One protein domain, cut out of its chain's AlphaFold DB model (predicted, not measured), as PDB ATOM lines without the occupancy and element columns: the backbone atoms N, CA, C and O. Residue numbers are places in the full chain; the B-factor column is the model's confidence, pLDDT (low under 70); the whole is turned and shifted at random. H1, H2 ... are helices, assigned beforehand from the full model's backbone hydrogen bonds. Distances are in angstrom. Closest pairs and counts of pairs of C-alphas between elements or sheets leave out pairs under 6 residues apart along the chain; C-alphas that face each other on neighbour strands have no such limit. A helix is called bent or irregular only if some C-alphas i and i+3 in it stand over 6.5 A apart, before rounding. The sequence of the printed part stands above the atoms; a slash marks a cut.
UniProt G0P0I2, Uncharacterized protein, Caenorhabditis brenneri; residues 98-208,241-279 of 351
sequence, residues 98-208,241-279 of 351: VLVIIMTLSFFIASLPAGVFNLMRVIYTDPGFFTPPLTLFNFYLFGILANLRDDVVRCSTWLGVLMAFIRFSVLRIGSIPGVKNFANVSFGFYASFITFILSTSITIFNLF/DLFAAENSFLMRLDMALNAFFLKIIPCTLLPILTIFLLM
ATOM      1  N   VAL A  98     280.753 542.524 423.238       59.09
ATOM      2  CA  VAL A  98     279.687 542.197 422.275       59.09
ATOM      3  C   VAL A  98     278.302 542.424 422.886       59.09
ATOM      4  O   VAL A  98     277.435 543.027 422.255       59.09
ATOM      5  N   LEU A  99     278.105 542.014 424.143       60.44
ATOM      6  CA  LEU A  99     276.823 542.181 424.830       60.44
ATOM      7  C   LEU A  99     276.451 543.663 425.026       60.44
ATOM      8  O   LEU A  99     275.292 544.038 424.866       60.44
ATOM      9  N   VAL A 100     277.439 544.516 425.336       64.69
ATOM     10  CA  VAL A 100     277.237 545.969 425.490       64.69
ATOM     11  C   VAL A 100     276.839 546.610 424.161       64.69
ATOM     12  O   VAL A 100     275.944 547.450 424.153       64.69
ATOM     13  N   ILE A 101     277.440 546.184 423.047       67.00
ATOM     14  CA  ILE A 101     277.106 546.679 421.702       67.00
ATOM     15  C   ILE A 101     275.665 546.312 421.314       67.00
ATOM     16  O   ILE A 101     274.929 547.153 420.803       67.00
ATOM     17  N   ILE A 102     275.229 545.081 421.593       67.94
ATOM     18  CA  ILE A 102     273.848 544.649 421.318       67.94
ATOM     19  C   ILE A 102     272.852 545.467 422.155       67.94
ATOM     20  O   ILE A 102     271.834 545.935 421.640       67.94
ATOM     21  N   MET A 103     273.167 545.699 423.433       66.44
ATOM     22  CA  MET A 103     272.321 546.487 424.330       66.44
ATOM     23  C   MET A 103     272.182 547.941 423.854       66.44
ATOM     24  O   MET A 103     271.064 548.449 423.771       66.44
ATOM     25  N   THR A 104     273.280 548.607 423.487       64.44
ATOM     26  CA  THR A 104     273.235 550.002 423.014       64.44
ATOM     27  C   THR A 104     272.499 550.137 421.683       64.44
ATOM     28  O   THR A 104     271.718 551.076 421.517       64.44
ATOM     29  N   LEU A 105     272.677 549.184 420.765       66.31
ATOM     30  CA  LEU A 105     271.979 549.172 419.480       66.31
ATOM     31  C   LEU A 105     270.465 548.990 419.665       66.31
ATOM     32  O   LEU A 105     269.678 549.725 419.069       66.31
ATOM     33  N   SER A 106     270.052 548.070 420.545       66.69
ATOM     34  CA  SER A 106     268.632 547.850 420.854       66.69
ATOM     35  C   SER A 106     267.966 549.081 421.486       66.69
ATOM     36  O   SER A 106     266.859 549.453 421.094       66.69
ATOM     37  N   PHE A 107     268.667 549.785 422.383       63.16
ATOM     38  CA  PHE A 107     268.179 551.026 422.986       63.16
ATOM     39  C   PHE A 107     268.003 552.148 421.956       63.16
ATOM     40  O   PHE A 107     267.005 552.871 422.001       63.16
ATOM     41  N   PHE A 108     268.949 552.287 421.023       60.50
ATOM     42  CA  PHE A 108     268.889 553.287 419.957       60.50
ATOM     43  C   PHE A 108     267.696 553.047 419.023       60.50
ATOM     44  O   PHE A 108     266.913 553.969 418.786       60.50
ATOM     45  N   ILE A 109     267.506 551.803 418.569       64.94
ATOM     46  CA  ILE A 109     266.399 551.413 417.680       64.94
ATOM     47  C   ILE A 109     265.040 551.632 418.360       64.94
ATOM     48  O   ILE A 109     264.108 552.109 417.717       64.94
ATOM     49  N   ALA A 110     264.922 551.337 419.657       61.09
ATOM     50  CA  ALA A 110     263.670 551.519 420.392       61.09
ATOM     51  C   ALA A 110     263.374 552.993 420.741       61.09
ATOM     52  O   ALA A 110     262.222 553.425 420.707       61.09
ATOM     53  N   SER A 111     264.396 553.782 421.088       61.72
ATOM     54  CA  SER A 111     264.202 555.129 421.651       61.72
ATOM     55  C   SER A 111     264.127 556.236 420.603       61.72
ATOM     56  O   SER A 111     263.444 557.240 420.827       61.72
ATOM     57  N   LEU A 112     264.814 556.079 419.468       62.78
ATOM     58  CA  LEU A 112     264.903 557.115 418.439       62.78
ATOM     59  C   LEU A 112     263.558 557.382 417.735       62.78
ATOM     60  O   LEU A 112     263.178 558.552 417.664       62.78
ATOM     61  N   PRO A 113     262.774 556.372 417.302       65.06
ATOM     62  CA  PRO A 113     261.484 556.611 416.650       65.06
ATOM     63  C   PRO A 113     260.486 557.348 417.553       65.06
ATOM     64  O   PRO A 113     259.794 558.260 417.106       65.06
ATOM     65  N   ALA A 114     260.458 557.011 418.847       61.72
ATOM     66  CA  ALA A 114     259.591 557.667 419.823       61.72
ATOM     67  C   ALA A 114     260.002 559.129 420.084       61.72
ATOM     68  O   ALA A 114     259.144 560.005 420.204       61.72
ATOM     69  N   GLY A 115     261.308 559.411 420.158       63.81
ATOM     70  CA  GLY A 115     261.827 560.774 420.297       63.81
ATOM     71  C   GLY A 115     261.495 561.647 419.086       63.81
ATOM     72  O   GLY A 115     260.998 562.761 419.251       63.81
ATOM     73  N   VAL A 116     261.693 561.110 417.878       67.50
ATOM     74  CA  VAL A 116     261.355 561.786 416.617       67.50
ATOM     75  C   VAL A 116     259.852 562.054 416.530       67.50
ATOM     76  O   VAL A 116     259.461 563.177 416.234       67.50
ATOM     77  N   PHE A 117     259.000 561.081 416.865       65.69
ATOM     78  CA  PHE A 117     257.544 561.266 416.850       65.69
ATOM     79  C   PHE A 117     257.077 562.390 417.790       65.69
ATOM     80  O   PHE A 117     256.263 563.228 417.403       65.69
ATOM     81  N   ASN A 118     257.620 562.455 419.009       65.06
ATOM     82  CA  ASN A 118     257.282 563.519 419.958       65.06
ATOM     83  C   ASN A 118     257.755 564.900 419.482       65.06
ATOM     84  O   ASN A 118     257.026 565.877 419.632       65.06
ATOM     85  N   LEU A 119     258.946 564.981 418.883       63.66
ATOM     86  CA  LEU A 119     259.481 566.225 418.329       63.66
ATOM     87  C   LEU A 119     258.634 566.717 417.147       63.66
ATOM     88  O   LEU A 119     258.267 567.888 417.098       63.66
ATOM     89  N   MET A 120     258.229 565.806 416.257       61.25
ATOM     90  CA  MET A 120     257.304 566.108 415.163       61.25
ATOM     91  C   MET A 120     255.957 566.605 415.698       61.25
ATOM     92  O   MET A 120     255.428 567.594 415.210       61.25
ATOM     93  N   ARG A 121     255.424 565.998 416.761       62.53
ATOM     94  CA  ARG A 121     254.159 566.441 417.363       62.53
ATOM     95  C   ARG A 121     254.212 567.871 417.918       62.53
ATOM     96  O   ARG A 121     253.199 568.549 417.870       62.53
ATOM     97  N   VAL A 122     255.359 568.323 418.432       62.78
ATOM     98  CA  VAL A 122     255.551 569.699 418.938       62.78
ATOM     99  C   VAL A 122     255.779 570.702 417.802       62.78
ATOM    100  O   VAL A 122     255.355 571.849 417.896       62.78
ATOM    101  N   ILE A 123     256.442 570.285 416.722       63.75
ATOM    102  CA  ILE A 123     256.714 571.156 415.567       63.75
ATOM    103  C   ILE A 123     255.455 571.354 414.713       63.75
ATOM    104  O   ILE A 123     255.223 572.455 414.227       63.75
ATOM    105  N   TYR A 124     254.624 570.317 414.573       55.91
ATOM    106  CA  TYR A 124     253.392 570.333 413.775       55.91
ATOM    107  C   TYR A 124     252.120 570.586 414.606       55.91
ATOM    108  O   TYR A 124     251.014 570.283 414.156       55.91
ATOM    109  N   THR A 125     252.230 571.132 415.823       52.53
ATOM    110  CA  THR A 125     251.061 571.696 416.522       52.53
ATOM    111  C   THR A 125     250.654 573.012 415.863       52.53
ATOM    112  O   THR A 125     250.934 574.095 416.373       52.53
ATOM    113  N   ASP A 126     249.998 572.912 414.710       48.94
ATOM    114  CA  ASP A 126     249.316 574.040 414.091       48.94
ATOM    115  C   ASP A 126     248.152 574.522 414.982       48.94
ATOM    116  O   ASP A 126     247.466 573.708 415.611       48.94
ATOM    117  N   PRO A 127     247.851 575.834 415.001       50.34
ATOM    118  CA  PRO A 127     246.691 576.404 415.695       50.34
ATOM    119  C   PRO A 127     245.344 576.097 415.005       50.34
ATOM    120  O   PRO A 127     244.298 576.570 415.447       50.34
ATOM    121  N   GLY A 128     245.344 575.310 413.926       50.72
ATOM    122  CA  GLY A 128     244.145 574.856 413.231       50.72
ATOM    123  C   GLY A 128     243.856 573.389 413.530       50.72
ATOM    124  O   GLY A 128     244.647 572.509 413.201       50.72
ATOM    125  N   PHE A 129     242.701 573.114 414.135       53.88
ATOM    126  CA  PHE A 129     242.180 571.769 414.387       53.88
ATOM    127  C   PHE A 129     241.809 571.055 413.069       53.88
ATOM    128  O   PHE A 129     240.632 570.903 412.753       53.88
ATOM    129  N   PHE A 130     242.803 570.642 412.280       55.47
ATOM    130  CA  PHE A 130     242.606 569.927 411.010       55.47
ATOM    131  C   PHE A 130     242.618 568.400 411.164       55.47
ATOM    132  O   PHE A 130     242.227 567.686 410.244       55.47
ATOM    133  N   THR A 131     243.051 567.879 412.318       62.41
ATOM    134  CA  THR A 131     243.121 566.436 412.587       62.41
ATOM    135  C   THR A 131     242.024 565.998 413.562       62.41
ATOM    136  O   THR A 131     241.796 566.681 414.567       62.41
ATOM    137  N   PRO A 132     241.325 564.876 413.291       63.44
ATOM    138  CA  PRO A 132     240.338 564.344 414.218       63.44
ATOM    139  C   PRO A 132     241.020 563.948 415.538       63.44
ATOM    140  O   PRO A 132     242.159 563.466 415.529       63.44
ATOM    141  N   PRO A 133     240.351 564.148 416.686       68.12
ATOM    142  CA  PRO A 133     240.924 563.828 417.984       68.12
ATOM    143  C   PRO A 133     241.187 562.321 418.106       68.12
ATOM    144  O   PRO A 133     240.459 561.493 417.556       68.12
ATOM    145  N   LEU A 134     242.238 561.958 418.849       69.38
ATOM    146  CA  LEU A 134     242.545 560.556 419.131       69.38
ATOM    147  C   LEU A 134     241.356 559.886 419.834       69.38
ATOM    148  O   LEU A 134     240.783 560.437 420.774       69.38
ATOM    149  N   THR A 135     241.032 558.664 419.413       75.50
ATOM    150  CA  THR A 135     240.043 557.829 420.100       75.50
ATOM    151  C   THR A 135     240.525 557.455 421.501       75.50
ATOM    152  O   THR A 135     241.728 557.396 421.775       75.50
ATOM    153  N   LEU A 136     239.582 557.134 422.390       77.44
ATOM    154  CA  LEU A 136     239.874 556.673 423.749       77.44
ATOM    155  C   LEU A 136     240.849 555.478 423.761       77.44
ATOM    156  O   LEU A 136     241.789 555.445 424.552       77.44
ATOM    157  N   PHE A 137     240.682 554.540 422.824       75.06
ATOM    158  CA  PHE A 137     241.590 553.405 422.640       75.06
ATOM    159  C   PHE A 137     243.040 553.844 422.383       75.06
ATOM    160  O   PHE A 137     243.960 553.323 423.009       75.06
ATOM    161  N   ASN A 138     243.251 554.845 421.523       73.62
ATOM    162  CA  ASN A 138     244.590 555.354 421.222       73.62
ATOM    163  C   ASN A 138     245.233 556.044 422.434       73.62
ATOM    164  O   ASN A 138     246.443 555.928 422.628       73.62
ATOM    165  N   PHE A 139     244.447 556.719 423.279       74.69
ATOM    166  CA  PHE A 139     244.943 557.291 424.536       74.69
ATOM    167  C   PHE A 139     245.380 556.216 425.534       74.69
ATOM    168  O   PHE A 139     246.456 556.343 426.124       74.69
ATOM    169  N   TYR A 140     244.598 555.144 425.685       77.50
ATOM    170  CA  TYR A 140     244.988 554.006 426.519       77.50
ATOM    171  C   TYR A 140     246.233 553.306 425.978       77.50
ATOM    172  O   TYR A 140     247.165 553.056 426.738       77.50
ATOM    173  N   LEU A 141     246.291 553.049 424.670       73.69
ATOM    174  CA  LEU A 141     247.441 552.416 424.029       73.69
ATOM    175  C   LEU A 141     248.716 553.257 424.195       73.69
ATOM    176  O   LEU A 141     249.751 552.731 424.597       73.69
ATOM    177  N   PHE A 142     248.638 554.570 423.953       76.00
ATOM    178  CA  PHE A 142     249.762 555.485 424.163       76.00
ATOM    179  C   PHE A 142     250.192 555.529 425.633       76.00
ATOM    180  O   PHE A 142     251.384 555.485 425.924       76.00
ATOM    181  N   GLY A 143     249.232 555.567 426.562       73.00
ATOM    182  CA  GLY A 143     249.501 555.514 427.996       73.00
ATOM    183  C   GLY A 143     250.224 554.231 428.402       73.00
ATOM    184  O   GLY A 143     251.251 554.297 429.072       73.00
ATOM    185  N   ILE A 144     249.743 553.068 427.958       74.38
ATOM    186  CA  ILE A 144     250.368 551.769 428.245       74.38
ATOM    187  C   ILE A 144     251.787 551.716 427.672       74.38
ATOM    188  O   ILE A 144     252.723 551.385 428.395       74.38
ATOM    189  N   LEU A 145     251.973 552.099 426.406       70.81
ATOM    190  CA  LEU A 145     253.287 552.096 425.757       70.81
ATOM    191  C   LEU A 145     254.277 553.064 426.423       70.81
ATOM    192  O   LEU A 145     255.449 552.724 426.583       70.81
ATOM    193  N   ALA A 146     253.821 554.245 426.847       74.00
ATOM    194  CA  ALA A 146     254.653 555.207 427.568       74.00
ATOM    195  C   ALA A 146     255.097 554.663 428.935       74.00
ATOM    196  O   ALA A 146     256.276 554.738 429.275       74.00
ATOM    197  N   ASN A 147     254.182 554.041 429.683       73.94
ATOM    198  CA  ASN A 147     254.498 553.430 430.975       73.94
ATOM    199  C   ASN A 147     255.416 552.206 430.832       73.94
ATOM    200  O   ASN A 147     256.339 552.046 431.625       73.94
ATOM    201  N   LEU A 148     255.226 551.384 429.793       71.62
ATOM    202  CA  LEU A 148     256.137 550.282 429.459       71.62
ATOM    203  C   LEU A 148     257.542 550.792 429.128       71.62
ATOM    204  O   LEU A 148     258.532 550.226 429.587       71.62
ATOM    205  N   ARG A 149     257.649 551.880 428.358       74.44
ATOM    206  CA  ARG A 149     258.939 552.510 428.061       74.44
ATOM    207  C   ARG A 149     259.635 552.974 429.339       74.44
ATOM    208  O   ARG A 149     260.819 552.695 429.512       74.44
ATOM    209  N   ASP A 150     258.923 553.675 430.215       72.44
ATOM    210  CA  ASP A 150     259.498 554.187 431.461       72.44
ATOM    211  C   ASP A 150     259.921 553.045 432.402       72.44
ATOM    212  O   ASP A 150     260.973 553.129 433.044       72.44
ATOM    213  N   ASP A 151     259.172 551.938 432.410       74.88
ATOM    214  CA  ASP A 151     259.518 550.714 433.135       74.88
ATOM    215  C   ASP A 151     260.812 550.070 432.619       74.88
ATOM    216  O   ASP A 151     261.729 549.788 433.395       74.88
ATOM    217  N   VAL A 152     260.932 549.909 431.298       73.69
ATOM    218  CA  VAL A 152     262.131 549.355 430.649       73.69
ATOM    219  C   VAL A 152     263.345 550.248 430.895       73.69
ATOM    220  O   VAL A 152     264.429 549.746 431.206       73.69
ATOM    221  N   VAL A 153     263.180 551.572 430.818       73.56
ATOM    222  CA  VAL A 153     264.260 552.528 431.103       73.56
ATOM    223  C   VAL A 153     264.714 552.398 432.558       73.56
ATOM    224  O   VAL A 153     265.916 552.265 432.791       73.56
ATOM    225  N   ARG A 154     263.795 552.348 433.532       78.00
ATOM    226  CA  ARG A 154     264.148 552.144 434.949       78.00
ATOM    227  C   ARG A 154     264.845 550.804 435.184       78.00
ATOM    228  O   ARG A 154     265.855 550.763 435.881       78.00
ATOM    229  N   CYS A 155     264.354 549.717 434.593       76.44
ATOM    230  CA  CYS A 155     265.009 548.413 434.702       76.44
ATOM    231  C   CYS A 155     266.436 548.467 434.151       76.44
ATOM    232  O   CYS A 155     267.372 548.004 434.800       76.44
ATOM    233  N   SER A 156     266.621 549.075 432.976       76.69
ATOM    234  CA  SER A 156     267.927 549.154 432.318       76.69
ATOM    235  C   SER A 156     268.966 549.934 433.136       76.69
ATOM    236  O   SER A 156     270.124 549.516 433.209       76.69
ATOM    237  N   THR A 157     268.571 551.022 433.809       79.31
ATOM    238  CA  THR A 157     269.493 551.823 434.627       79.31
ATOM    239  C   THR A 157     269.936 551.067 435.874       79.31
ATOM    240  O   THR A 157     271.133 551.024 436.172       79.31
ATOM    241  N   TRP A 158     269.005 550.406 436.565       80.00
ATOM    242  CA  TRP A 158     269.308 549.596 437.748       80.00
ATOM    243  C   TRP A 158     270.099 548.329 437.414       80.00
ATOM    244  O   TRP A 158     271.035 547.986 438.138       80.00
ATOM    245  N   LEU A 159     269.826 547.690 436.274       80.94
ATOM    246  CA  LEU A 159     270.660 546.603 435.751       80.94
ATOM    247  C   LEU A 159     272.081 547.080 435.423       80.94
ATOM    248  O   LEU A 159     273.046 546.369 435.704       80.94
ATOM    249  N   GLY A 160     272.232 548.297 434.893       80.06
ATOM    250  CA  GLY A 160     273.537 548.927 434.680       80.06
ATOM    251  C   GLY A 160     274.317 549.126 435.984       80.06
ATOM    252  O   GLY A 160     275.499 548.780 436.056       80.06
ATOM    253  N   VAL A 161     273.649 549.618 437.034       83.44
ATOM    254  CA  VAL A 161     274.224 549.755 438.386       83.44
ATOM    255  C   VAL A 161     274.649 548.393 438.938       83.44
ATOM    256  O   VAL A 161     275.784 548.244 439.395       83.44
ATOM    257  N   LEU A 162     273.774 547.386 438.861       84.19
ATOM    258  CA  LEU A 162     274.055 546.025 439.329       84.19
ATOM    259  C   LEU A 162     275.241 545.407 438.584       84.19
ATOM    260  O   LEU A 162     276.132 544.838 439.210       84.19
ATOM    261  N   MET A 163     275.308 545.572 437.264       81.69
ATOM    262  CA  MET A 163     276.424 545.081 436.457       81.69
ATOM    263  C   MET A 163     277.749 545.751 436.847       81.69
ATOM    264  O   MET A 163     278.765 545.064 436.997       81.69
ATOM    265  N   ALA A 164     277.750 547.069 437.069       79.06
ATOM    266  CA  ALA A 164     278.929 547.794 437.544       79.06
ATOM    267  C   ALA A 164     279.361 547.327 438.946       79.06
ATOM    268  O   ALA A 164     280.549 547.100 439.187       79.06
ATOM    269  N   PHE A 165     278.399 547.118 439.846       83.19
ATOM    270  CA  PHE A 165     278.639 546.626 441.200       83.19
ATOM    271  C   PHE A 165     279.205 545.199 441.222       83.19
ATOM    272  O   PHE A 165     280.186 544.940 441.923       83.19
ATOM    273  N   ILE A 166     278.646 544.281 440.426       81.56
ATOM    274  CA  ILE A 166     279.144 542.902 440.299       81.56
ATOM    275  C   ILE A 166     280.579 542.919 439.771       81.56
ATOM    276  O   ILE A 166     281.454 542.279 440.353       81.56
ATOM    277  N   ARG A 167     280.861 543.700 438.717       77.44
ATOM    278  CA  ARG A 167     282.219 543.825 438.159       77.44
ATOM    279  C   ARG A 167     283.217 544.346 439.184       77.44
ATOM    280  O   ARG A 167     284.308 543.792 439.298       77.44
ATOM    281  N   PHE A 168     282.848 545.375 439.940       80.44
ATOM    282  CA  PHE A 168     283.689 545.889 441.015       80.44
ATOM    283  C   PHE A 168     283.937 544.836 442.105       80.44
ATOM    284  O   PHE A 168     285.080 544.621 442.508       80.44
ATOM    285  N   SER A 169     282.884 544.139 442.535       79.00
ATOM    286  CA  SER A 169     282.951 543.125 443.594       79.00
ATOM    287  C   SER A 169     283.831 541.939 443.201       79.00
ATOM    288  O   SER A 169     284.701 541.535 443.971       79.00
ATOM    289  N   VAL A 170     283.667 541.424 441.978       76.25
ATOM    290  CA  VAL A 170     284.484 540.327 441.440       76.25
ATOM    291  C   VAL A 170     285.944 540.752 441.292       76.25
ATOM    292  O   VAL A 170     286.838 539.996 441.661       76.25
ATOM    293  N   LEU A 171     286.204 541.967 440.801       73.44
ATOM    294  CA  LEU A 171     287.569 542.455 440.592       73.44
ATOM    295  C   LEU A 171     288.313 542.703 441.916       73.44
ATOM    296  O   LEU A 171     289.503 542.419 442.003       73.44
ATOM    297  N   ARG A 172     287.627 543.220 442.943       74.38
ATOM    298  CA  ARG A 172     288.240 543.569 444.234       74.38
ATOM    299  C   ARG A 172     288.312 542.393 445.210       74.38
ATOM    300  O   ARG A 172     289.292 542.265 445.935       74.38
ATOM    301  N   ILE A 173     287.261 541.577 445.274       69.50
ATOM    302  CA  ILE A 173     287.048 540.580 446.338       69.50
ATOM    303  C   ILE A 173     286.937 539.155 445.756       69.50
ATOM    304  O   ILE A 173     286.650 538.208 446.478       69.50
ATOM    305  N   GLY A 174     287.229 538.947 444.465       59.97
ATOM    306  CA  GLY A 174     287.144 537.638 443.791       59.97
ATOM    307  C   GLY A 174     287.983 536.503 444.407       59.97
ATOM    308  O   GLY A 174     287.781 535.336 444.068       59.97
ATOM    309  N   SER A 175     288.884 536.818 445.343       59.03
ATOM    310  CA  SER A 175     289.602 535.835 446.164       59.03
ATOM    311  C   SER A 175     288.748 535.212 447.282       59.03
ATOM    312  O   SER A 175     289.107 534.144 447.771       59.03
ATOM    313  N   ILE A 176     287.620 535.821 447.679       66.12
ATOM    314  CA  ILE A 176     286.708 535.271 448.695       66.12
ATOM    315  C   ILE A 176     285.703 534.316 448.023       66.12
ATOM    316  O   ILE A 176     284.988 534.737 447.109       66.12
ATOM    317  N   PRO A 177     285.578 533.053 448.483       60.94
ATOM    318  CA  PRO A 177     284.703 532.051 447.867       60.94
ATOM    319  C   PRO A 177     283.244 532.500 447.707       60.94
ATOM    320  O   PRO A 177     282.654 532.277 446.655       60.94
ATOM    321  N   GLY A 178     282.679 533.197 448.701       62.62
ATOM    322  CA  GLY A 178     281.293 533.685 448.654       62.62
ATOM    323  C   GLY A 178     281.029 534.745 447.576       62.62
ATOM    324  O   GLY A 178     279.929 534.810 447.040       62.62
ATOM    325  N   VAL A 179     282.040 535.533 447.194       66.44
ATOM    326  CA  VAL A 179     281.912 536.584 446.165       66.44
ATOM    327  C   VAL A 179     281.957 536.002 444.752       66.44
ATOM    328  O   VAL A 179     281.382 536.584 443.833       66.44
ATOM    329  N   LYS A 180     282.554 534.816 444.564       65.88
ATOM    330  CA  LYS A 180     282.512 534.105 443.275       65.88
ATOM    331  C   LYS A 180     281.081 533.765 442.857       65.88
ATOM    332  O   LYS A 180     280.782 533.800 441.669       65.88
ATOM    333  N   ASN A 181     280.181 533.543 443.817       70.06
ATOM    334  CA  ASN A 181     278.773 533.268 443.530       70.06
ATOM    335  C   ASN A 181     278.055 534.453 442.861       70.06
ATOM    336  O   ASN A 181     277.139 534.226 442.075       70.06
ATOM    337  N   PHE A 182     278.491 535.699 443.092       71.69
ATOM    338  CA  PHE A 182     277.940 536.873 442.397       71.69
ATOM    339  C   PHE A 182     278.310 536.925 440.910       71.69
ATOM    340  O   PHE A 182     277.642 537.612 440.141       71.69
ATOM    341  N   ALA A 183     279.354 536.201 440.492       69.62
ATOM    342  CA  ALA A 183     279.730 536.068 439.086       69.62
ATOM    343  C   ALA A 183     278.918 534.987 438.351       69.62
ATOM    344  O   ALA A 183     279.020 534.876 437.128       69.62
ATOM    345  N   ASN A 184     278.119 534.188 439.067       75.38
ATOM    346  CA  ASN A 184     277.312 533.144 438.453       75.38
ATOM    347  C   ASN A 184     276.145 533.747 437.666       75.38
ATOM    348  O   ASN A 184     275.464 534.669 438.120       75.38
ATOM    349  N   VAL A 185     275.852 533.148 436.513       75.94
ATOM    350  CA  VAL A 185     274.761 533.579 435.625       75.94
ATOM    351  C   VAL A 185     273.402 533.553 436.342       75.94
ATOM    352  O   VAL A 185     272.602 534.472 436.179       75.94
ATOM    353  N   SER A 186     273.166 532.561 437.207       76.56
ATOM    354  CA  SER A 186     271.923 532.432 437.981       76.56
ATOM    355  C   SER A 186     271.671 533.614 438.921       76.56
ATOM    356  O   SER A 186     270.527 534.036 439.078       76.56
ATOM    357  N   PHE A 187     272.727 534.192 439.506       83.69
ATOM    358  CA  PHE A 187     272.600 535.395 440.333       83.69
ATOM    359  C   PHE A 187     272.151 536.597 439.490       83.69
ATOM    360  O   PHE A 187     271.278 537.355 439.912       83.69
ATOM    361  N   GLY A 188     272.684 536.727 438.271       80.06
ATOM    362  CA  GLY A 188     272.272 537.759 437.319       80.06
ATOM    363  C   GLY A 188     270.791 537.669 436.941       80.06
ATOM    364  O   GLY A 188     270.100 538.691 436.940       80.06
ATOM    365  N   PHE A 189     270.273 536.463 436.688       80.19
ATOM    366  CA  PHE A 189     268.843 536.257 436.419       80.19
ATOM    367  C   PHE A 189     267.968 536.614 437.622       80.19
ATOM    368  O   PHE A 189     266.991 537.344 437.465       80.19
ATOM    369  N   TYR A 190     268.346 536.166 438.823       84.88
ATOM    370  CA  TYR A 190     267.616 536.482 440.053       84.88
ATOM    371  C   TYR A 190     267.557 537.996 440.315       84.88
ATOM    372  O   TYR A 190     266.481 538.553 440.537       84.88
ATOM    373  N   ALA A 191     268.695 538.688 440.206       83.75
ATOM    374  CA  ALA A 191     268.768 540.137 440.381       83.75
ATOM    375  C   ALA A 191     267.956 540.901 439.319       83.75
ATOM    376  O   ALA A 191     267.305 541.902 439.631       83.75
ATOM    377  N   SER A 192     267.945 540.411 438.075       84.19
ATOM    378  CA  SER A 192     267.156 541.010 436.992       84.19
ATOM    379  C   SER A 192     265.659 540.857 437.224       84.19
ATOM    380  O   SER A 192     264.910 541.817 437.057       84.19
ATOM    381  N   PHE A 193     265.229 539.679 437.673       83.19
ATOM    382  CA  PHE A 193     263.829 539.408 437.979       83.19
ATOM    383  C   PHE A 193     263.317 540.273 439.138       83.19
ATOM    384  O   PHE A 193     262.256 540.880 439.028       83.19
ATOM    385  N   ILE A 194     264.106 540.425 440.209       87.50
ATOM    386  CA  ILE A 194     263.768 541.331 441.320       87.50
ATOM    387  C   ILE A 194     263.657 542.778 440.840       87.50
ATOM    388  O   ILE A 194     262.704 543.473 441.189       87.50
ATOM    389  N   THR A 195     264.615 543.233 440.029       85.00
ATOM    390  CA  THR A 195     264.607 544.601 439.489       85.00
ATOM    391  C   THR A 195     263.351 544.848 438.654       85.00
ATOM    392  O   THR A 195     262.721 545.895 438.792       85.00
ATOM    393  N   PHE A 196     262.943 543.863 437.850       82.12
ATOM    394  CA  PHE A 196     261.716 543.924 437.064       82.12
ATOM    395  C   PHE A 196     260.456 543.959 437.941       82.12
ATOM    396  O   PHE A 196     259.590 544.798 437.713       82.12
ATOM    397  N   ILE A 197     260.356 543.137 438.993       88.00
ATOM    398  CA  ILE A 197     259.205 543.160 439.920       88.00
ATOM    399  C   ILE A 197     259.086 544.511 440.634       88.00
ATOM    400  O   ILE A 197     258.001 545.092 440.707       88.00
ATOM    401  N   LEU A 198     260.194 545.038 441.156       86.31
ATOM    402  CA  LEU A 198     260.188 546.329 441.848       86.31
ATOM    403  C   LEU A 198     259.836 547.471 440.889       86.31
ATOM    404  O   LEU A 198     259.066 548.363 441.238       86.31
ATOM    405  N   SER A 199     260.363 547.424 439.666       84.88
ATOM    406  CA  SER A 199     260.055 548.406 438.633       84.88
ATOM    407  C   SER A 199     258.580 548.348 438.236       84.88
ATOM    408  O   SER A 199     257.879 549.352 438.337       84.88
ATOM    409  N   THR A 200     258.072 547.173 437.879       83.62
ATOM    410  CA  THR A 200     256.668 546.997 437.483       83.62
ATOM    411  C   THR A 200     255.709 547.422 438.589       83.62
ATOM    412  O   THR A 200     254.709 548.068 438.294       83.62
ATOM    413  N   SER A 201     256.048 547.183 439.860       86.56
ATOM    414  CA  SER A 201     255.262 547.660 441.009       86.56
ATOM    415  C   SER A 201     255.119 549.189 441.027       86.56
ATOM    416  O   SER A 201     254.015 549.704 441.208       86.56
ATOM    417  N   ILE A 202     256.204 549.929 440.771       82.06
ATOM    418  CA  ILE A 202     256.168 551.400 440.684       82.06
ATOM    419  C   ILE A 202     255.390 551.848 439.436       82.06
ATOM    420  O   ILE A 202     254.622 552.803 439.494       82.06
ATOM    421  N   THR A 203     255.537 551.155 438.303       83.25
ATOM    422  CA  THR A 203     254.765 551.457 437.081       83.25
ATOM    423  C   THR A 203     253.268 551.271 437.294       83.25
ATOM    424  O   THR A 203     252.483 552.126 436.893       83.25
ATOM    425  N   ILE A 204     252.863 550.186 437.957       83.06
ATOM    426  CA  ILE A 204     251.461 549.916 438.285       83.06
ATOM    427  C   ILE A 204     250.904 551.034 439.168       83.06
ATOM    428  O   ILE A 204     249.814 551.534 438.899       83.06
ATOM    429  N   PHE A 205     251.668 551.492 440.162       82.62
ATOM    430  CA  PHE A 205     251.280 552.636 440.986       82.62
ATOM    431  C   PHE A 205     251.091 553.920 440.154       82.62
ATOM    432  O   PHE A 205     250.097 554.628 440.325       82.62
ATOM    433  N   ASN A 206     251.967 554.166 439.177       77.06
ATOM    434  CA  ASN A 206     251.881 555.325 438.281       77.06
ATOM    435  C   ASN A 206     250.675 555.284 437.334       77.06
ATOM    436  O   ASN A 206     250.178 556.340 436.939       77.06
ATOM    437  N   LEU A 207     250.166 554.098 436.983       78.56
ATOM    438  CA  LEU A 207     248.962 553.974 436.153       78.56
ATOM    439  C   LEU A 207     247.723 554.524 436.866       78.56
ATOM    440  O   LEU A 207     246.891 555.170 436.231       78.56
ATOM    441  N   PHE A 208     247.632 554.358 438.189       81.69
ATOM    442  CA  PHE A 208     246.526 554.900 438.984       81.69
ATOM    443  C   PHE A 208     246.527 556.431 439.074       81.69
ATOM    444  O   PHE A 208     245.528 557.021 439.490       81.69
ATOM    445  N   ASP A 241     241.366 561.345 441.008       82.88
ATOM    446  CA  ASP A 241     240.761 561.927 442.212       82.88
ATOM    447  C   ASP A 241     241.520 561.517 443.491       82.88
ATOM    448  O   ASP A 241     241.702 562.330 444.390       82.88
ATOM    449  N   LEU A 242     242.069 560.293 443.525       79.56
ATOM    450  CA  LEU A 242     242.905 559.782 444.618       79.56
ATOM    451  C   LEU A 242     244.209 560.579 444.793       79.56
ATOM    452  O   LEU A 242     244.632 560.840 445.913       79.56
ATOM    453  N   PHE A 243     244.852 560.971 443.692       77.69
ATOM    454  CA  PHE A 243     246.107 561.732 443.721       77.69
ATOM    455  C   PHE A 243     245.883 563.243 443.875       77.69
ATOM    456  O   PHE A 243     246.796 563.958 444.293       77.69
ATOM    457  N   ALA A 244     244.686 563.724 443.529       78.81
ATOM    458  CA  ALA A 244     244.258 565.106 443.721       78.81
ATOM    459  C   ALA A 244     243.707 565.372 445.135       78.81
ATOM    460  O   ALA A 244     243.741 566.519 445.585       78.81
ATOM    461  N   ALA A 245     243.237 564.335 445.837       75.50
ATOM    462  CA  ALA A 245     242.749 564.422 447.208       75.50
ATOM    463  C   ALA A 245     243.832 564.909 448.190       75.50
ATOM    464  O   ALA A 245     245.030 564.717 447.974       75.50
ATOM    465  N   GLU A 246     243.383 565.560 449.268       64.62
ATOM    466  CA  GLU A 246     244.177 565.915 450.453       64.62
ATOM    467  C   GLU A 246     245.559 566.540 450.143       64.62
ATOM    468  O   GLU A 246     246.607 565.892 450.185       64.62
ATOM    469  N   ASN A 247     245.566 567.835 449.790       75.44
ATOM    470  CA  ASN A 247     246.769 568.630 449.476       75.44
ATOM    471  C   ASN A 247     247.731 568.010 448.433       75.44
ATOM    472  O   ASN A 247     248.892 568.427 448.325       75.44
ATOM    473  N   SER A 248     247.258 567.038 447.645       82.44
ATOM    474  CA  SER A 248     248.049 566.298 446.655       82.44
ATOM    475  C   SER A 248     249.262 565.567 447.253       82.44
ATOM    476  O   SER A 248     250.318 565.481 446.617       82.44
ATOM    477  N   PHE A 249     249.140 565.046 448.481       83.06
ATOM    478  CA  PHE A 249     250.234 564.356 449.177       83.06
ATOM    479  C   PHE A 249     250.789 563.163 448.382       83.06
ATOM    480  O   PHE A 249     251.997 563.095 448.145       83.06
ATOM    481  N   LEU A 250     249.915 562.273 447.894       81.94
ATOM    482  CA  LEU A 250     250.309 561.093 447.109       81.94
ATOM    483  C   LEU A 250     251.072 561.470 445.833       81.94
ATOM    484  O   LEU A 250     252.044 560.809 445.475       81.94
ATOM    485  N   MET A 251     250.696 562.578 445.189       80.62
ATOM    486  CA  MET A 251     251.396 563.077 444.007       80.62
ATOM    487  C   MET A 251     252.805 563.588 444.338       80.62
ATOM    488  O   MET A 251     253.739 563.347 443.576       80.62
ATOM    489  N   ARG A 252     252.982 564.270 445.475       83.25
ATOM    490  CA  ARG A 252     254.307 564.739 445.920       83.25
ATOM    491  C   ARG A 252     255.213 563.576 446.315       83.25
ATOM    492  O   ARG A 252     256.391 563.590 445.966       83.25
ATOM    493  N   LEU A 253     254.664 562.578 447.010       84.12
ATOM    494  CA  LEU A 253     255.391 561.372 447.402       84.12
ATOM    495  C   LEU A 253     255.864 560.587 446.172       84.12
ATOM    496  O   LEU A 253     257.041 560.244 446.087       84.12
ATOM    497  N   ASP A 254     254.976 560.374 445.201       80.25
ATOM    498  CA  ASP A 254     255.302 559.715 443.936       80.25
ATOM    499  C   ASP A 254     256.421 560.446 443.175       80.25
ATOM    500  O   ASP A 254     257.443 559.857 442.817       80.25
ATOM    501  N   MET A 255     256.296 561.769 443.013       82.44
ATOM    502  CA  MET A 255     257.329 562.585 442.367       82.44
ATOM    503  C   MET A 255     258.675 562.517 443.100       82.44
ATOM    504  O   MET A 255     259.718 562.453 442.445       82.44
ATOM    505  N   ALA A 256     258.669 562.510 444.437       81.75
ATOM    506  CA  ALA A 256     259.880 562.416 445.250       81.75
ATOM    507  C   ALA A 256     260.565 561.047 445.108       81.75
ATOM    508  O   ALA A 256     261.773 560.989 444.861       81.75
ATOM    509  N   LEU A 257     259.803 559.950 445.192       81.62
ATOM    510  CA  LEU A 257     260.315 558.594 444.974       81.62
ATOM    511  C   LEU A 257     260.874 558.444 443.556       81.62
ATOM    512  O   LEU A 257     261.984 557.939 443.376       81.62
ATOM    513  N   ASN A 258     260.152 558.953 442.556       79.88
ATOM    514  CA  ASN A 258     260.577 558.894 441.164       79.88
ATOM    515  C   ASN A 258     261.875 559.702 440.936       79.88
ATOM    516  O   ASN A 258     262.804 559.250 440.265       79.88
ATOM    517  N   ALA A 259     261.994 560.882 441.549       80.56
ATOM    518  CA  ALA A 259     263.211 561.687 441.485       80.56
ATOM    519  C   ALA A 259     264.411 560.980 442.141       80.56
ATOM    520  O   ALA A 259     265.499 560.943 441.560       80.56
ATOM    521  N   PHE A 260     264.226 560.384 443.319       80.56
ATOM    522  CA  PHE A 260     265.318 559.763 444.064       80.56
ATOM    523  C   PHE A 260     265.788 558.447 443.427       80.56
ATOM    524  O   PHE A 260     266.966 558.309 443.085       80.56
ATOM    525  N   PHE A 261     264.865 557.506 443.207       76.75
ATOM    526  CA  PHE A 261     265.192 556.149 442.760       76.75
ATOM    527  C   PHE A 261     265.503 556.042 441.267       76.75
ATOM    528  O   PHE A 261     266.269 555.159 440.887       76.75
ATOM    529  N   LEU A 262     264.951 556.902 440.403       72.19
ATOM    530  CA  LEU A 262     265.243 556.817 438.967       72.19
ATOM    531  C   LEU A 262     266.305 557.794 438.494       72.19
ATOM    532  O   LEU A 262     267.017 557.482 437.541       72.19
ATOM    533  N   LYS A 263     266.404 558.973 439.116       74.88
ATOM    534  CA  LYS A 263     267.299 560.025 438.630       74.88
ATOM    535  C   LYS A 263     268.530 560.156 439.510       74.88
ATOM    536  O   LYS A 263     269.621 559.958 438.998       74.88
ATOM    537  N   ILE A 264     268.372 560.437 440.805       79.88
ATOM    538  CA  ILE A 264     269.492 560.828 441.684       79.88
ATOM    539  C   ILE A 264     270.409 559.648 442.039       79.88
ATOM    540  O   ILE A 264     271.629 559.752 441.897       79.88
ATOM    541  N   ILE A 265     269.863 558.516 442.498       83.81
ATOM    542  CA  ILE A 265     270.706 557.386 442.925       83.81
ATOM    543  C   ILE A 265     271.487 556.789 441.745       83.81
ATOM    544  O   ILE A 265     272.713 556.705 441.842       83.81
ATOM    545  N   PRO A 266     270.861 556.406 440.613       79.38
ATOM    546  CA  PRO A 266     271.608 555.768 439.533       79.38
ATOM    547  C   PRO A 266     272.650 556.707 438.915       79.38
ATOM    548  O   PRO A 266     273.755 556.264 438.602       79.38
ATOM    549  N   CYS A 267     272.341 558.006 438.785       75.38
ATOM    550  CA  CYS A 267     273.253 558.970 438.167       75.38
ATOM    551  C   CYS A 267     274.483 559.287 439.023       75.38
ATOM    552  O   CYS A 267     275.516 559.640 438.468       75.38
ATOM    553  N   THR A 268     274.399 559.140 440.347       84.62
ATOM    554  CA  THR A 268     275.535 559.345 441.258       84.62
ATOM    555  C   THR A 268     276.320 558.055 441.466       84.62
ATOM    556  O   THR A 268     277.553 558.055 441.430       84.62
ATOM    557  N   LEU A 269     275.621 556.928 441.613       81.62
ATOM    558  CA  LEU A 269     276.232 555.641 441.917       81.62
ATOM    559  C   LEU A 269     277.010 555.061 440.727       81.62
ATOM    560  O   LEU A 269     278.084 554.495 440.931       81.62
ATOM    561  N   LEU A 270     276.524 555.235 439.489       78.06
ATOM    562  CA  LEU A 270     277.225 554.767 438.284       78.06
ATOM    563  C   LEU A 270     278.623 555.403 438.142       78.06
ATOM    564  O   LEU A 270     279.599 554.648 438.096       78.06
ATOM    565  N   PRO A 271     278.787 556.743 438.142       83.31
ATOM    566  CA  PRO A 271     280.104 557.378 438.125       83.31
ATOM    567  C   PRO A 271     281.008 556.907 439.263       83.31
ATOM    568  O   PRO A 271     282.154 556.536 439.017       83.31
ATOM    569  N   ILE A 272     280.492 556.833 440.493       87.25
ATOM    570  CA  ILE A 272     281.273 556.399 441.659       87.25
ATOM    571  C   ILE A 272     281.801 554.970 441.455       87.25
ATOM    572  O   ILE A 272     283.008 554.737 441.554       87.25
ATOM    573  N   LEU A 273     280.929 554.022 441.097       84.62
ATOM    574  CA  LEU A 273     281.317 552.631 440.839       84.62
ATOM    575  C   LEU A 273     282.295 552.514 439.665       84.62
ATOM    576  O   LEU A 273     283.235 551.720 439.730       84.62
ATOM    577  N   THR A 274     282.125 553.315 438.611       82.31
ATOM    578  CA  THR A 274     283.048 553.307 437.462       82.31
ATOM    579  C   THR A 274     284.433 553.845 437.818       82.31
ATOM    580  O   THR A 274     285.429 553.266 437.380       82.31
ATOM    581  N   ILE A 275     284.533 554.887 438.653       85.44
ATOM    582  CA  ILE A 275     285.816 555.409 439.148       85.44
ATOM    583  C   ILE A 275     286.518 554.346 439.994       85.44
ATOM    584  O   ILE A 275     287.690 554.046 439.751       85.44
ATOM    585  N   PHE A 276     285.800 553.722 440.933       85.12
ATOM    586  CA  PHE A 276     286.338 552.629 441.744       85.12
ATOM    587  C   PHE A 276     286.821 551.453 440.884       85.12
ATOM    588  O   PHE A 276     287.931 550.954 441.082       85.12
ATOM    589  N   LEU A 277     286.030 551.049 439.885       81.75
ATOM    590  CA  LEU A 277     286.403 550.000 438.940       81.75
ATOM    591  C   LEU A 277     287.658 550.379 438.141       81.75
ATOM    592  O   LEU A 277     288.557 549.556 437.986       81.75
ATOM    593  N   LEU A 278     287.755 551.621 437.659       80.88
ATOM    594  CA  LEU A 278     288.911 552.103 436.902       80.88
ATOM    595  C   LEU A 278     290.182 552.129 437.758       80.88
ATOM    596  O   LEU A 278     291.254 551.759 437.273       80.88
ATOM    597  N   MET A 279     290.078 552.549 439.021       83.56
ATOM    598  CA  MET A 279     291.194 552.527 439.969       83.56
ATOM    599  C   MET A 279     291.718 551.106 440.173       83.56
ATOM    600  O   MET A 279     292.926 550.874 440.067       83.56
TER     601      MET A 279
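AT A GLANCE: This is residues 98 to 208 and 241 to 279 of the 351 residues of an uncharacterized protein of Caenorhabditis brenneri (UniProt G0P0I2). What does the model look like? The long helix H2 makes the core of a loose, elongated group, with H4 crossing one side of it and H6 another, while small H3 folds back at its far end and the bent H1 is set off, joined by a long loop. What is it built of? The printed part has 150 residues with six named helices, H1 to H6 in order along the chain, and no named strand; its class is all helix. How large is it? It is loose, with a radius of gyration of the C-alphas of 20.1 A and spans of 67 by 42 by 27 A.

HOW THE PARTS SIT: How does the first helix stand? H1, residues 98 to 123, was assigned as one helix by its hydrogen bonds but is bent: C-alphas 110 and 113 are 6.7 A apart, and its arms H1a, residues 98 to 110, and H1b, residues 113 to 123, stand at a shallow tilt of 32 degrees. H1a is near H2, residues 136 to 173, with 5 pairs of C-alphas within 10 A, while H1b and H2 are apart. What does the hub H2 touch next along the chain? It forms a helical hairpin with H3, residues 177 to 183, opposite ways at a shallow tilt of 34 degrees, only just short of steep; the closest C-alphas, of Ile 166 and Phe 182, are 6.5 A apart. Its residues 147 to 162 touch H4, residues 185 to 207, opposite ways at a shallow tilt of 34.5 degrees, only just short of steep, with the closest C-alphas, of Asp 151 and Ser 199, 6.0 A apart. And beyond the cut? H5, residues 241 to 244, and H6, residues 246 to 279, touch only at the corner, where the closest C-alphas, of Phe 243 and Leu 250, are 5.4 A apart. H6 touches H2 with residues 262 to 277, the same way at a tilt of 36 degrees, only just steep; the closest C-alphas, of Phe 168 and Leu 277, are 5.3 A apart. How do the backbones run? Every O i to N i+4 pair is within hydrogen-bond range in H1a, H1b, H2 and H4, against 25 of 30 in H6 and 0 of 3 in H3, where 4 of 4 O i to N i+3 pairs are; H5 is too short for an O i to N i+4 pair.

IN THESE COORDINATES: Where does the printed part begin? C-alpha 98 is at (279.687, 542.197, 422.275), and H1a spans 18.6 A. How long are the others? H2 measures 54.7 A, H4 32.9 A and H6 50.0 A, ending at C-alpha 279, (291.194, 552.527, 439.969); H6 is irregular, with C-alphas 247 and 250 8.7 A apart.

THE WHOLE: Where is it cut? Residues 209 to 240 are not printed, and C-alphas 208 and 241 are 9.6 A apart. What stands free? Residues 115 to 142 do, and they include the long link, residues 124 to 135; residues 244 to 249 do too. Where is confidence low? Residues 98 to 134, 173 to 180, 183 and 246 have pLDDT under 70.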